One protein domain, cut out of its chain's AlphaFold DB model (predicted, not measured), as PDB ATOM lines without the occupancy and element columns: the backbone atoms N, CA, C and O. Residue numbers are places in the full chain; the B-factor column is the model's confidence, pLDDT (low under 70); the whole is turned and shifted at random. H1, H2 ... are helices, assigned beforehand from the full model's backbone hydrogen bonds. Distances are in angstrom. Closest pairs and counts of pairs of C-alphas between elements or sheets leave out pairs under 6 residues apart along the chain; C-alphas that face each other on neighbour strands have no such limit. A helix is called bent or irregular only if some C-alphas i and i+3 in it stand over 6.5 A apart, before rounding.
ATOM      1  N   LEU A  18      48.910  38.367  36.440       96.31
ATOM      2  CA  LEU A  18      49.656  39.590  36.156       96.31
ATOM      3  C   LEU A  18      49.884  39.769  34.647       96.31
ATOM      4  O   LEU A  18      49.661  40.858  34.115       96.31
ATOM      5  N   GLY A  19      50.291  38.704  33.952       96.81
ATOM      6  CA  GLY A  19      50.479  38.710  32.501       96.81
ATOM      7  C   GLY A  19      49.191  39.056  31.755       96.81
ATOM      8  O   GLY A  19      49.199  39.898  30.858       96.81
ATOM      9  N   LEU A  20      48.065  38.480  32.177       96.38
ATOM     10  CA  LEU A  20      46.750  38.780  31.618       96.38
ATOM     11  C   LEU A  20      46.334  40.234  31.887       96.38
ATOM     12  O   LEU A  20      45.869  40.927  30.979       96.38
ATOM     13  N   ALA A  21      46.535  40.715  33.115       97.50
ATOM     14  CA  ALA A  21      46.212  42.080  33.513       97.50
ATOM     15  C   ALA A  21      46.962  43.116  32.666       97.50
ATOM     16  O   ALA A  21      46.354  44.020  32.092       97.50
ATOM     17  N   MET A  22      48.282  42.978  32.564       97.12
ATOM     18  CA  MET A  22      49.116  43.983  31.909       97.12
ATOM     19  C   MET A  22      49.155  43.823  30.390       97.12
ATOM     20  O   MET A  22      49.144  44.818  29.671       97.12
ATOM     21  N   GLY A  23      49.204  42.583  29.901       96.69
ATOM     22  CA  GLY A  23      49.360  42.292  28.478       96.69
ATOM     23  C   GLY A  23      48.058  42.369  27.688       96.69
ATOM     24  O   GLY A  23      48.063  42.859  26.563       96.69
ATOM     25  N   CYS A  24      46.948  41.905  28.270       95.81
ATOM     26  CA  CYS A  24      45.673  41.796  27.560       95.81
ATOM     27  C   CYS A  24      44.676  42.879  27.981       95.81
ATOM     28  O   CYS A  24      44.046  43.509  27.133       95.81
ATOM     29  N   ILE A  25      44.523  43.099  29.291       96.62
ATOM     30  CA  ILE A  25      43.566  44.083  29.817       96.62
ATOM     31  C   ILE A  25      44.117  45.513  29.691       96.62
ATOM     32  O   ILE A  25      43.344  46.456  29.529       96.62
ATOM     33  N   GLY A  26      45.442  45.686  29.744       96.50
ATOM     34  CA  GLY A  26      46.088  47.003  29.753       96.50
ATOM     35  C   GLY A  26      46.073  47.677  31.131       96.50
ATOM     36  O   GLY A  26      46.170  48.899  31.229       96.50
ATOM     37  N   MET A  27      45.933  46.892  32.202       96.56
ATOM     38  CA  MET A  27      46.058  47.357  33.584       96.56
ATOM     39  C   MET A  27      47.533  47.605  33.924       96.56
ATOM     40  O   MET A  27      48.398  46.830  33.527       96.56
ATOM     41  N   ASN A  28      47.850  48.663  34.675       97.19
ATOM     42  CA  ASN A  28      49.224  48.871  35.142       97.19
ATOM     43  C   ASN A  28      49.560  47.971  36.352       97.19
ATOM     44  O   ASN A  28      48.683  47.410  37.010       97.19
ATOM     45  N   LEU A  29      50.856  47.844  36.648       96.94
ATOM     46  CA  LEU A  29      51.358  46.963  37.706       96.94
ATOM     47  C   LEU A  29      50.855  47.351  39.105       96.94
ATOM     48  O   LEU A  29      50.562  46.474  39.919       96.94
ATOM     49  N   ASP A  30      50.775  48.647  39.393       97.81
ATOM     50  CA  ASP A  30      50.393  49.135  40.718       97.81
ATOM     51  C   ASP A  30      48.897  48.937  40.977       97.81
ATOM     52  O   ASP A  30      48.520  48.505  42.065       97.81
ATOM     53  N   ASP A  31      48.052  49.155  39.971       96.94
ATOM     54  CA  ASP A  31      46.622  48.869  40.041       96.94
ATOM     55  C   ASP A  31      46.379  47.374  40.236       96.94
ATOM     56  O   ASP A  31      45.604  47.009  41.115       96.94
ATOM     57  N   PHE A  32      47.097  46.502  39.516       97.00
ATOM     58  CA  PHE A  32      46.989  45.053  39.713       97.00
ATOM     59  C   PHE A  32      47.368  44.634  41.137       97.00
ATOM     60  O   PHE A  32      46.631  43.895  41.783       97.00
ATOM     61  N   ARG A  33      48.490  45.144  41.661       95.69
ATOM     62  CA  ARG A  33      48.958  44.840  43.026       95.69
ATOM     63  C   ARG A  33      48.010  45.338  44.113       95.69
ATOM     64  O   ARG A  33      47.991  44.770  45.202       95.69
ATOM     65  N   ARG A  34      47.272  46.418  43.848       97.00
ATOM     66  CA  ARG A  34      46.291  47.001  44.776       97.00
ATOM     67  C   ARG A  34      44.895  46.401  44.615       97.00
ATOM     68  O   ARG A  34      44.069  46.588  45.504       97.00
ATOM     69  N   CYS A  35      44.642  45.697  43.516       95.88
ATOM     70  CA  CYS A  35      43.377  45.046  43.226       95.88
ATOM     71  C   CYS A  35      43.204  43.806  44.104       95.88
ATOM     72  O   CYS A  35      44.084  42.949  44.204       95.88
ATOM     73  N   THR A  36      42.041  43.676  44.727       96.12
ATOM     74  CA  THR A  36      41.665  42.421  45.375       96.12
ATOM     75  C   THR A  36      41.338  41.360  44.317       96.12
ATOM     76  O   THR A  36      40.868  41.693  43.226       96.12
ATOM     77  N   PRO A  37      41.483  40.059  44.626       93.94
ATOM     78  CA  PRO A  37      41.087  39.000  43.695       93.94
ATOM     79  C   PRO A  37      39.624  39.105  43.232       93.94
ATOM     80  O   PRO A  37      39.309  38.797  42.083       93.94
ATOM     81  N   ALA A  38      38.726  39.579  44.103       96.25
ATOM     82  CA  ALA A  38      37.322  39.793  43.766       96.25
ATOM     83  C   ALA A  38      37.148  40.916  42.733       96.25
ATOM     84  O   ALA A  38      36.455  40.727  41.732       96.25
ATOM     85  N   GLU A  39      37.810  42.056  42.922       97.38
ATOM     86  CA  GLU A  39      37.800  43.155  41.951       97.38
ATOM     87  C   GLU A  39      38.411  42.719  40.617       97.38
ATOM     88  O   GLU A  39      37.803  42.931  39.565       97.38
ATOM     89  N   PHE A  40      39.548  42.015  40.654       96.50
ATOM     90  CA  PHE A  40      40.195  41.504  39.449       96.50
ATOM     91  C   PHE A  40      39.281  40.540  38.685       96.50
ATOM     92  O   PHE A  40      39.165  40.638  37.465       96.50
ATOM     93  N   SER A  41      38.553  39.663  39.387       95.38
ATOM     94  CA  SER A  41      37.594  38.744  38.759       95.38
ATOM     95  C   SER A  41      36.480  39.478  38.000       95.38
ATOM     96  O   SER A  41      36.067  39.051  36.919       95.38
ATOM     97  N   VAL A  42      36.017  40.617  38.528       97.69
ATOM     98  CA  VAL A  42      34.995  41.449  37.882       97.69
ATOM     99  C   VAL A  42      35.574  42.131  36.649       97.69
ATOM    100  O   VAL A  42      34.946  42.084  35.589       97.69
ATOM    101  N   ILE A  43      36.769  42.716  36.765       97.25
ATOM    102  CA  ILE A  43      37.473  43.361  35.650       97.25
ATOM    103  C   ILE A  43      37.701  42.356  34.523       97.25
ATOM    104  O   ILE A  43      37.305  42.609  33.386       97.25
ATOM    105  N   TYR A  44      38.246  41.183  34.850       96.56
ATOM    106  CA  TYR A  44      38.477  40.111  33.893       96.56
ATOM    107  C   TYR A  44      37.185  39.678  33.195       96.56
ATOM    108  O   TYR A  44      37.153  39.574  31.972       96.56
ATOM    109  N   ARG A  45      36.085  39.499  33.939       97.69
ATOM    110  CA  ARG A  45      34.786  39.138  33.354       97.69
ATOM    111  C   ARG A  45      34.298  40.179  32.345       97.69
ATOM    112  O   ARG A  45      33.778  39.806  31.296       97.69
ATOM    113  N   PHE A  46      34.407  41.468  32.662       97.94
ATOM    114  CA  PHE A  46      33.988  42.530  31.742       97.94
ATOM    115  C   PHE A  46      34.907  42.640  30.528       97.94
ATOM    116  O   PHE A  46      34.405  42.815  29.418       97.94
ATOM    117  N   TRP A  47      36.217  42.490  30.722       97.69
ATOM    118  CA  TRP A  47      37.176  42.433  29.625       97.69
ATOM    119  C   TRP A  47      36.879  41.257  28.690       97.69
ATOM    120  O   TRP A  47      36.733  41.476  27.494       97.69
ATOM    121  N   LEU A  48      36.659  40.052  29.222       96.88
ATOM    122  CA  LEU A  48      36.350  38.865  28.419       96.88
ATOM    123  C   LEU A  48      35.069  39.059  27.597       96.88
ATOM    124  O   LEU A  48      35.033  38.755  26.411       96.88
ATOM    125  N   GLN A  49      34.022  39.635  28.199       96.56
ATOM    126  CA  GLN A  49      32.790  39.969  27.476       96.56
ATOM    127  C   GLN A  49      33.006  41.022  26.383       96.56
ATOM    128  O   GLN A  49      32.307  41.008  25.370       96.56
ATOM    129  N   HIS A  50      33.906  41.980  26.603       96.75
ATOM    130  CA  HIS A  50      34.247  42.990  25.610       96.75
ATOM    131  C   HIS A  50      35.057  42.386  24.458       96.75
ATOM    132  O   HIS A  50      34.703  42.603  23.302       96.75
ATOM    133  N   ASP A  51      36.068  41.579  24.770       96.94
ATOM    134  CA  ASP A  51      36.911  40.886  23.797       96.94
ATOM    135  C   ASP A  51      36.091  39.932  22.918       96.94
ATOM    136  O   ASP A  51      36.128  40.029  21.692       96.94
ATOM    137  N   GLU A  52      35.217  39.117  23.522       95.88
ATOM    138  CA  GLU A  52      34.287  38.259  22.779       95.88
ATOM    139  C   GLU A  52      33.418  39.061  21.798       95.88
ATOM    140  O   GLU A  52      33.169  38.608  20.680       95.88
ATOM    141  N   ARG A  53      32.946  40.255  22.185       95.50
ATOM    142  CA  ARG A  53      32.158  41.127  21.295       95.50
ATOM    143  C   ARG A  53      33.004  41.696  20.164       95.50
ATOM    144  O   ARG A  53      32.502  41.771  19.048       95.50
ATOM    145  N   ASN A  54      34.249  42.081  20.430       97.06
ATOM    146  CA  ASN A  54      35.157  42.584  19.399       97.06
ATOM    147  C   ASN A  54      35.439  41.496  18.362       97.06
ATOM    148  O   ASN A  54      35.220  41.721  17.177       97.06
ATOM    149  N   VAL A  55      35.777  40.283  18.811       96.62
ATOM    150  CA  VAL A  55      35.973  39.131  17.923       96.62
ATOM    151  C   VAL A  55      34.712  38.854  17.100       96.62
ATOM    152  O   VAL A  55      34.795  38.690  15.884       96.62
ATOM    153  N   GLN A  56      33.528  38.838  17.722       96.25
ATOM    154  CA  GLN A  56      32.268  38.658  16.987       96.25
ATOM    155  C   GLN A  56      32.053  39.756  15.937       96.25
ATOM    156  O   GLN A  56      31.693  39.440  14.802       96.25
ATOM    157  N   ASN A  57      32.306  41.019  16.283       96.94
ATOM    158  CA  ASN A  57      32.169  42.147  15.367       96.94
ATOM    159  C   ASN A  57      33.127  42.034  14.178       96.94
ATOM    160  O   ASN A  57      32.697  42.233  13.044       96.94
ATOM    161  N   ASP A  58      34.388  41.675  14.408       98.12
ATOM    162  CA  ASP A  58      35.388  41.515  13.348       98.12
ATOM    163  C   ASP A  58      34.970  40.421  12.359       98.12
ATOM    164  O   ASP A  58      35.026  40.599  11.135       98.12
ATOM    165  N   TRP A  59      34.463  39.299  12.876       97.75
ATOM    166  CA  TRP A  59      33.918  38.221  12.056       97.75
ATOM    167  C   TRP A  59      32.656  38.638  11.295       97.75
ATOM    168  O   TRP A  59      32.492  38.269  10.130       97.75
ATOM    169  N   GLU A  60      31.772  39.425  11.906       97.06
ATOM    170  CA  GLU A  60      30.572  39.945  11.248       97.06
ATOM    171  C   GLU A  60      30.908  40.945  10.134       97.06
ATOM    172  O   GLU A  60      30.365  40.823   9.030       97.06
ATOM    173  N   GLN A  61      31.843  41.869  10.371       97.88
ATOM    174  CA  GLN A  61      32.342  42.811   9.367       97.88
ATOM    175  C   GLN A  61      33.015  42.075   8.205       97.88
ATOM    176  O   GLN A  61      32.701  42.328   7.039       97.88
ATOM    177  N   THR A  62      33.880  41.107   8.512       98.25
ATOM    178  CA  THR A  62      34.559  40.280   7.504       98.25
ATOM    179  C   THR A  62      33.551  39.502   6.661       98.25
ATOM    180  O   THR A  62      33.635  39.488   5.432       98.25
ATOM    181  N   ARG A  63      32.543  38.895   7.298       97.88
ATOM    182  CA  ARG A  63      31.470  38.170   6.607       97.88
ATOM    183  C   ARG A  63      30.634  39.086   5.719       97.88
ATOM    184  O   ARG A  63      30.258  38.681   4.620       97.88
ATOM    185  N   PHE A  64      30.345  40.303   6.172       97.62
ATOM    186  CA  PHE A  64      29.637  41.295   5.371       97.62
ATOM    187  C   PHE A  64      30.435  41.674   4.119       97.62
ATOM    188  O   PHE A  64      29.900  41.597   3.012       97.62
ATOM    189  N   LEU A  65      31.728  41.981   4.266       98.31
ATOM    190  CA  LEU A  65      32.613  42.271   3.134       98.31
ATOM    191  C   LEU A  65      32.685  41.096   2.153       98.31
ATOM    192  O   LEU A  65      32.513  41.293   0.951       98.31
ATOM    193  N   ALA A  66      32.855  39.871   2.656       98.12
ATOM    194  CA  ALA A  66      32.842  38.666   1.832       98.12
ATOM    195  C   ALA A  66      31.509  38.504   1.079       98.12
ATOM    196  O   ALA A  66      31.506  38.206  -0.113       98.12
ATOM    197  N   CYS A  67      30.373  38.767   1.732       98.06
ATOM    198  CA  CYS A  67      29.059  38.753   1.087       98.06
ATOM    199  C   CYS A  67      28.982  39.771  -0.060       98.06
ATOM    200  O   CYS A  67      28.521  39.425  -1.148       98.06
ATOM    201  N   CYS A  68      29.474  40.997   0.142       97.44
ATOM    202  CA  CYS A  68      29.537  42.022  -0.903       97.44
ATOM    203  C   CYS A  68      30.436  41.607  -2.075       97.44
ATOM    204  O   CYS A  68      30.061  41.812  -3.226       97.44
ATOM    205  N   MET A  69      31.591  40.997  -1.795       98.25
ATOM    206  CA  MET A  69      32.530  40.523  -2.818       98.25
ATOM    207  C   MET A  69      31.978  39.343  -3.626       98.25
ATOM    208  O   MET A  69      32.228  39.245  -4.824       98.25
ATOM    209  N   LEU A  70      31.214  38.451  -2.989       97.69
ATOM    210  CA  LEU A  70      30.632  37.270  -3.632       97.69
ATOM    211  C   LEU A  70      29.328  37.576  -4.381       97.69
ATOM    212  O   LEU A  70      28.985  36.862  -5.325       97.69
ATOM    213  N   GLN A  71      28.603  38.628  -3.990       97.25
ATOM    214  CA  GLN A  71      27.291  38.960  -4.550       97.25
ATOM    215  C   GLN A  71      27.264  39.060  -6.091       97.25
ATOM    216  O   GLN A  71      26.320  38.516  -6.669       97.25
ATOM    217  N   PRO A  72      28.246  39.671  -6.786       97.69
ATOM    218  CA  PRO A  72      28.248  39.752  -8.251       97.69
ATOM    219  C   PRO A  72      28.334  38.393  -8.957       97.69
ATOM    220  O   PRO A  72      27.903  38.263 -10.100       97.69
ATOM    221  N   TYR A  73      28.872  37.375  -8.284       97.69
ATOM    222  CA  TYR A  73      29.058  36.029  -8.833       97.69
ATOM    223  C   TYR A  73      27.918  35.073  -8.464       97.69
ATOM    224  O   TYR A  73      27.873  33.934  -8.932       97.69
ATOM    225  N   SER A  74      26.974  35.526  -7.638       96.56
ATOM    226  CA  SER A  74      25.814  34.745  -7.234       96.56
ATOM    227  C   SER A  74      24.588  35.102  -8.067       96.56
ATOM    228  O   SER A  74      24.195  36.260  -8.175       96.56
ATOM    229  N   LYS A  75      23.901  34.075  -8.579       95.62
ATOM    230  CA  LYS A  75      22.592  34.237  -9.238       95.62
ATOM    231  C   LYS A  75      21.478  34.628  -8.259       95.62
ATOM    232  O   LYS A  75      20.419  35.070  -8.688       95.62
ATOM    233  N   LYS A  76      21.682  34.413  -6.955       95.38
ATOM    234  CA  LYS A  76      20.724  34.734  -5.888       95.38
ATOM    235  C   LYS A  76      21.254  35.883  -5.036       95.38
ATOM    236  O   LYS A  76      22.467  36.032  -4.868       95.38
ATOM    237  N   LYS A  77      20.348  36.662  -4.443       95.69
ATOM    238  CA  LYS A  77      20.715  37.592  -3.373       95.69
ATOM    239  C   LYS A  77      21.265  36.779  -2.202       95.69
ATOM    240  O   LYS A  77      20.548  35.930  -1.679       95.69
ATOM    241  N   LEU A  78      22.522  37.013  -1.846       96.56
ATOM    242  CA  LEU A  78      23.162  36.375  -0.707       96.56
ATOM    243  C   LEU A  78      22.806  37.148   0.559       96.56
ATOM    244  O   LEU A  78      22.790  38.381   0.573       96.56
ATOM    245  N   SER A  79      22.520  36.415   1.624       95.31
ATOM    246  CA  SER A  79      22.543  36.946   2.979       95.31
ATOM    247  C   SER A  79      23.895  36.630   3.632       95.31
ATOM    248  O   SER A  79      24.536  35.642   3.266       95.31
ATOM    249  N   PRO A  80      24.349  37.413   4.627       94.75
ATOM    250  CA  PRO A  80      25.595  37.117   5.333       94.75
ATOM    251  C   PRO A  80      25.655  35.683   5.891       94.75
ATOM    252  O   PRO A  80      26.704  35.045   5.840       94.75
ATOM    253  N   THR A  81      24.528  35.132   6.351       94.62
ATOM    254  CA  THR A  81      24.436  33.767   6.898       94.62
ATOM    255  C   THR A  81      24.511  32.658   5.841       94.62
ATOM    256  O   THR A  81      24.658  31.487   6.208       94.62
ATOM    257  N   ASP A  82      24.452  32.997   4.547       94.81
ATOM    258  CA  ASP A  82      24.760  32.074   3.447       94.81
ATOM    259  C   ASP A  82      26.275  31.932   3.225       94.81
ATOM    260  O   ASP A  82      26.722  30.911   2.711       94.81
ATOM    261  N   VAL A  83      27.071  32.932   3.635       95.75
ATOM    262  CA  VAL A  83      28.542  32.911   3.537       95.75
ATOM    263  C   VAL A  83      29.151  32.122   4.694       95.75
ATOM    264  O   VAL A  83      29.964  31.226   4.488       95.75
ATOM    265  N   CYS A  84      28.766  32.454   5.928       95.06
ATOM    266  CA  CYS A  84      29.238  31.770   7.129       95.06
ATOM    267  C   CYS A  84      28.194  31.873   8.245       95.06
ATOM    268  O   CYS A  84      27.574  32.922   8.425       95.06
ATOM    269  N   ARG A  85      28.009  30.798   9.017       94.31
ATOM    270  CA  ARG A  85      27.118  30.774  10.185       94.31
ATOM    271  C   ARG A  85      27.936  30.624  11.447       94.31
ATOM    272  O   ARG A  85      28.710  29.674  11.562       94.31
ATOM    273  N   PHE A  86      27.712  31.510  12.404       94.94
ATOM    274  CA  PHE A  86      28.475  31.508  13.643       94.94
ATOM    275  C   PHE A  86      27.707  30.831  14.779       94.94
ATOM    276  O   PHE A  86      26.475  30.804  14.815       94.94
ATOM    277  N   SER A  87      28.437  30.252  15.732       90.69
ATOM    278  CA  SER A  87      27.842  29.527  16.862       90.69
ATOM    279  C   SER A  87      27.018  30.442  17.777       90.69
ATOM    280  O   SER A  87      25.988  30.012  18.300       90.69
ATOM    281  N   TRP A  88      27.419  31.710  17.923       90.38
ATOM    282  CA  TRP A  88      26.728  32.695  18.761       90.38
ATOM    283  C   TRP A  88      25.370  33.143  18.204       90.38
ATOM    284  O   TRP A  88      24.511  33.560  18.977       90.38
ATOM    285  N   GLU A  89      25.113  32.986  16.904       88.62
ATOM    286  CA  GLU A  89      23.805  33.291  16.306       88.62
ATOM    287  C   GLU A  89      22.732  32.315  16.801       88.62
ATOM    288  O   GLU A  89      21.647  32.722  17.215       88.62
ATOM    289  N   ARG A  90      23.075  31.021  16.888       83.50
ATOM    290  CA  ARG A  90      22.180  29.990  17.443       83.50
ATOM    291  C   ARG A  90      21.852  30.251  18.909       83.50
ATOM    292  O   ARG A  90      20.730  29.992  19.339       83.50
ATOM    293  N   LYS A  91      22.826  30.749  19.677       79.81
ATOM    294  CA  LYS A  91      22.634  31.101  21.088       79.81
ATOM    295  C   LYS A  91      21.598  32.224  21.227       79.81
ATOM    296  O   LYS A  91      20.640  32.056  21.976       79.81
ATOM    297  N   ARG A  92      21.718  33.292  20.426       81.31
ATOM    298  CA  ARG A  92      20.753  34.409  20.401       81.31
ATOM    299  C   ARG A  92      19.349  33.955  19.988       81.31
ATOM    300  O   ARG A  92      18.371  34.356  20.608       81.31
ATOM    301  N   GLU A  93      19.232  33.070  18.998       80.19
ATOM    302  CA  GLU A  93      17.934  32.503  18.595       80.19
ATOM    303  C   GLU A  93      17.271  31.678  19.710       80.19
ATOM    304  O   GLU A  93      16.048  31.699  19.861       80.19
ATOM    305  N   GLN A  94      18.055  30.924  20.484       77.38
ATOM    306  CA  GLN A  94      17.546  30.143  21.613       77.38
ATOM    307  C   GLN A  94      17.131  31.030  22.790       77.38
ATOM    308  O   GLN A  94      16.126  30.738  23.436       77.38
ATOM    309  N   GLU A  95      17.880  32.098  23.068       76.56
ATOM    310  CA  GLU A  95      17.548  33.089  24.097       76.56
ATOM    311  C   GLU A  95      16.270  33.858  23.728       76.56
ATOM    312  O   GLU A  95      15.335  33.897  24.526       76.56
ATOM    313  N   ALA A  96      16.148  34.327  22.482       74.12
ATOM    314  CA  ALA A  96      14.952  35.018  21.992       74.12
ATOM    315  C   ALA A  96      13.675  34.159  22.090       74.12
ATOM    316  O   ALA A  96      12.595  34.668  22.381       74.12
ATOM    317  N   LYS A  97      13.783  32.837  21.898       72.62
ATOM    318  CA  LYS A  97      12.652  31.905  22.060       72.62
ATOM    319  C   LYS A  97      12.220  31.718  23.517       72.62
ATOM    320  O   LYS A  97      11.075  31.347  23.751       72.62
ATOM    321  N   LYS A  98      13.110  31.944  24.488       66.31
ATOM    322  CA  LYS A  98      12.803  31.809  25.924       66.31
ATOM    323  C   LYS A  98      12.101  33.041  26.499       66.31
ATOM    324  O   LYS A  98      11.380  32.903  27.483       66.31
ATOM    325  N   GLU A  99      12.293  34.217  25.904       59.19
ATOM    326  CA  GLU A  99      11.767  35.485  26.434       59.19
ATOM    327  C   GLU A  99      10.327  35.815  26.020       59.19
ATOM    328  O   GLU A  99       9.715  36.717  26.594       59.19
ATOM    329  N   VAL A 100       9.721  35.065  25.096       59.88
ATOM    330  CA  VAL A 100       8.308  35.275  24.751       59.88
ATOM    331  C   VAL A 100       7.421  34.622  25.815       59.88
ATOM    332  O   VAL A 100       6.971  33.487  25.679       59.88
ATOM    333  N   SER A 101       7.171  35.340  26.911       64.50
ATOM    334  CA  SER A 101       6.089  35.002  27.837       64.50
ATOM    335  C   SER A 101       4.754  35.261  27.137       64.50
ATOM    336  O   SER A 101       4.389  36.408  26.879       64.50
ATOM    337  N   THR A 102       4.041  34.193  26.783       74.12
ATOM    338  CA  THR A 102       2.727  34.263  26.137       74.12
ATOM    339  C   THR A 102       1.742  35.051  27.007       74.12
ATOM    340  O   THR A 102       1.818  34.986  28.235       74.12
ATOM    341  N   LYS A 103       0.781  35.763  26.397       71.25
ATOM    342  CA  LYS A 103      -0.312  36.447  27.123       71.25
ATOM    343  C   LYS A 103      -0.998  35.529  28.144       71.25
ATOM    344  O   LYS A 103      -1.250  35.942  29.267       71.25
ATOM    345  N   GLU A 104      -1.160  34.260  27.789       70.44
ATOM    346  CA  GLU A 104      -1.693  33.191  28.641       70.44
ATOM    347  C   GLU A 104      -0.898  33.013  29.948       70.44
ATOM    348  O   GLU A 104      -1.481  32.866  31.018       70.44
ATOM    349  N   ARG A 105       0.438  33.109  29.897       73.69
ATOM    350  CA  ARG A 105       1.308  33.009  31.080       73.69
ATOM    351  C   ARG A 105       1.178  34.238  31.982       73.69
ATOM    352  O   ARG A 105       1.249  34.105  33.201       73.69
ATOM    353  N   PHE A 106       0.965  35.421  31.404       76.38
ATOM    354  CA  PHE A 106       0.674  36.635  32.174       76.38
ATOM    355  C   PHE A 106      -0.692  36.555  32.867       76.38
ATOM    356  O   PHE A 106      -0.793  36.902  34.041       76.38
ATOM    357  N   GLU A 107      -1.716  36.050  32.178       79.44
ATOM    358  CA  GLU A 107      -3.057  35.846  32.744       79.44
ATOM    359  C   GLU A 107      -3.064  34.791  33.863       79.44
ATOM    360  O   GLU A 107      -3.739  34.964  34.879       79.44
ATOM    361  N   GLU A 108      -2.276  33.722  33.725       79.00
ATOM    362  CA  GLU A 108      -2.142  32.687  34.755       79.00
ATOM    363  C   GLU A 108      -1.433  33.210  36.017       79.00
ATOM    364  O   GLU A 108      -1.854  32.916  37.138       79.00
ATOM    365  N   ILE A 109      -0.390  34.034  35.852       81.88
ATOM    366  CA  ILE A 109       0.289  34.701  36.973       81.88
ATOM    367  C   ILE A 109      -0.660  35.696  37.654       81.88
ATOM    368  O   ILE A 109      -0.745  35.700  38.880       81.88
ATOM    369  N   ALA A 110      -1.419  36.481  36.885       82.06
ATOM    370  CA  ALA A 110      -2.385  37.433  37.429       82.06
ATOM    371  C   ALA A 110      -3.485  36.746  38.257       82.06
ATOM    372  O   ALA A 110      -3.862  37.265  39.298       82.06
ATOM    373  N   LYS A 111      -3.950  35.554  37.859       86.06
ATOM    374  CA  LYS A 111      -4.912  34.759  38.647       86.06
ATOM    375  C   LYS A 111      -4.332  34.118  39.908       86.06
ATOM    376  O   LYS A 111      -5.083  33.813  40.825       86.06
ATOM    377  N   LYS A 112      -3.030  33.817  39.932       83.69
ATOM    378  CA  LYS A 112      -2.378  33.195  41.098       83.69
ATOM    379  C   LYS A 112      -2.045  34.195  42.203       83.69
ATOM    380  O   LYS A 112      -1.875  33.772  43.342       83.69
ATOM    381  N   TRP A 113      -1.898  35.471  41.854       74.75
ATOM    382  CA  TRP A 113      -1.366  36.502  42.749       74.75
ATOM    383  C   TRP A 113      -2.239  37.763  42.856       74.75
ATOM    384  O   TRP A 113      -1.878  38.665  43.610       74.75
ATOM    385  N   GLY A 114      -3.345  37.840  42.112       56.97
ATOM    386  CA  GLY A 114      -4.414  38.832  42.275       56.97
ATOM    387  C   GLY A 114      -5.636  38.207  42.927       56.97
ATOM    388  O   GLY A 114      -6.317  38.943  43.672       56.97
TER     389      GLY A 114
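What this domain is: This is residues 18 to 114 of the 114 residues of an uncharacterized protein of Bacteroides cellulosilyticus DSM 14838 (UniProt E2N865). One long helix, H3, makes a rod, with a small hook of two short helices, H1 and H2, at the end where it begins. At its other end the backbone folds back, packs the short H4 on H3, and then leaves as an arm, of which residues 90 to 114, with most of H5 and H6, stick out free. There is no shared core, and the whole is extended, with a radius of gyration of the C-alphas of 22.1 A, and flat, spanning 61 by 55 by 13 A. The printed part has 97 residues with six named helices, H1 to H6 in chain order, and no named strand; the class is all helix.

How they stand to each other: Start at H1, residues 18 to 25, and look on to H2, residues 29 to 34: they touch, with the C-alphas of Met 22 and Leu 29 closest at 6.9 A, opposite ways at a steep tilt of 69.6 degrees, only just short of about perpendicular. Next find H3, residues 37 to 73. H1 and residues 44 to 47 of H3 only just touch, with 3 pairs of C-alphas within 8 A, the closest being Ile 25 and Trp 47 at 6.6 A; they run the same way at a steep tilt of 39 degrees. H2 and H3 are close but not clearly touching, their closest C-alphas, Phe 32 and Phe 40, being 7.7 A apart. Farther on, H4, residues 80 to 83, touches residues 63 to 67 of H3, with the C-alphas of Cys 67 and Pro 80 closest at 5.7 A. H5, residues 87 to 98, is only just apart from H3, at 8.3 A, and H6, residues 103 to 113, touches no helix. In H1, H2 and H6 each O i to N i+4 pair is within hydrogen-bond range; H3 has 31 of 33 and H5 has 7 of 8, while H4 is too short for such a pair.

Where its parts are: Find C-alpha 18 at (49.656, 39.590, 36.156), where the eight residues of H1 begin; the six of H2 follow. From C-alpha 37 at (41.087, 39.000, 43.695), H3 runs 54.0 A to C-alpha 73 at (29.058, 36.029, -8.833). H3 is irregular, but only just: C-alphas 69 and 72 are 7.0 A apart. After the four residues of H4, H5 covers 17.7 A, and H6 covers 15.7 A to C-alpha 113 at (-1.366, 36.502, 42.749).

The domain as a whole: The two C-alphas farthest apart are those of Tyr 73 and Gly 114, at 61.2 A. The printed part has no cut, and no link is long; the link from H3 to H4, six residues, is short and the others are tight. Look for low confidence, pLDDT under 70, at residues 98 to 101 and residue 114; the mean of the printed part is 90.8.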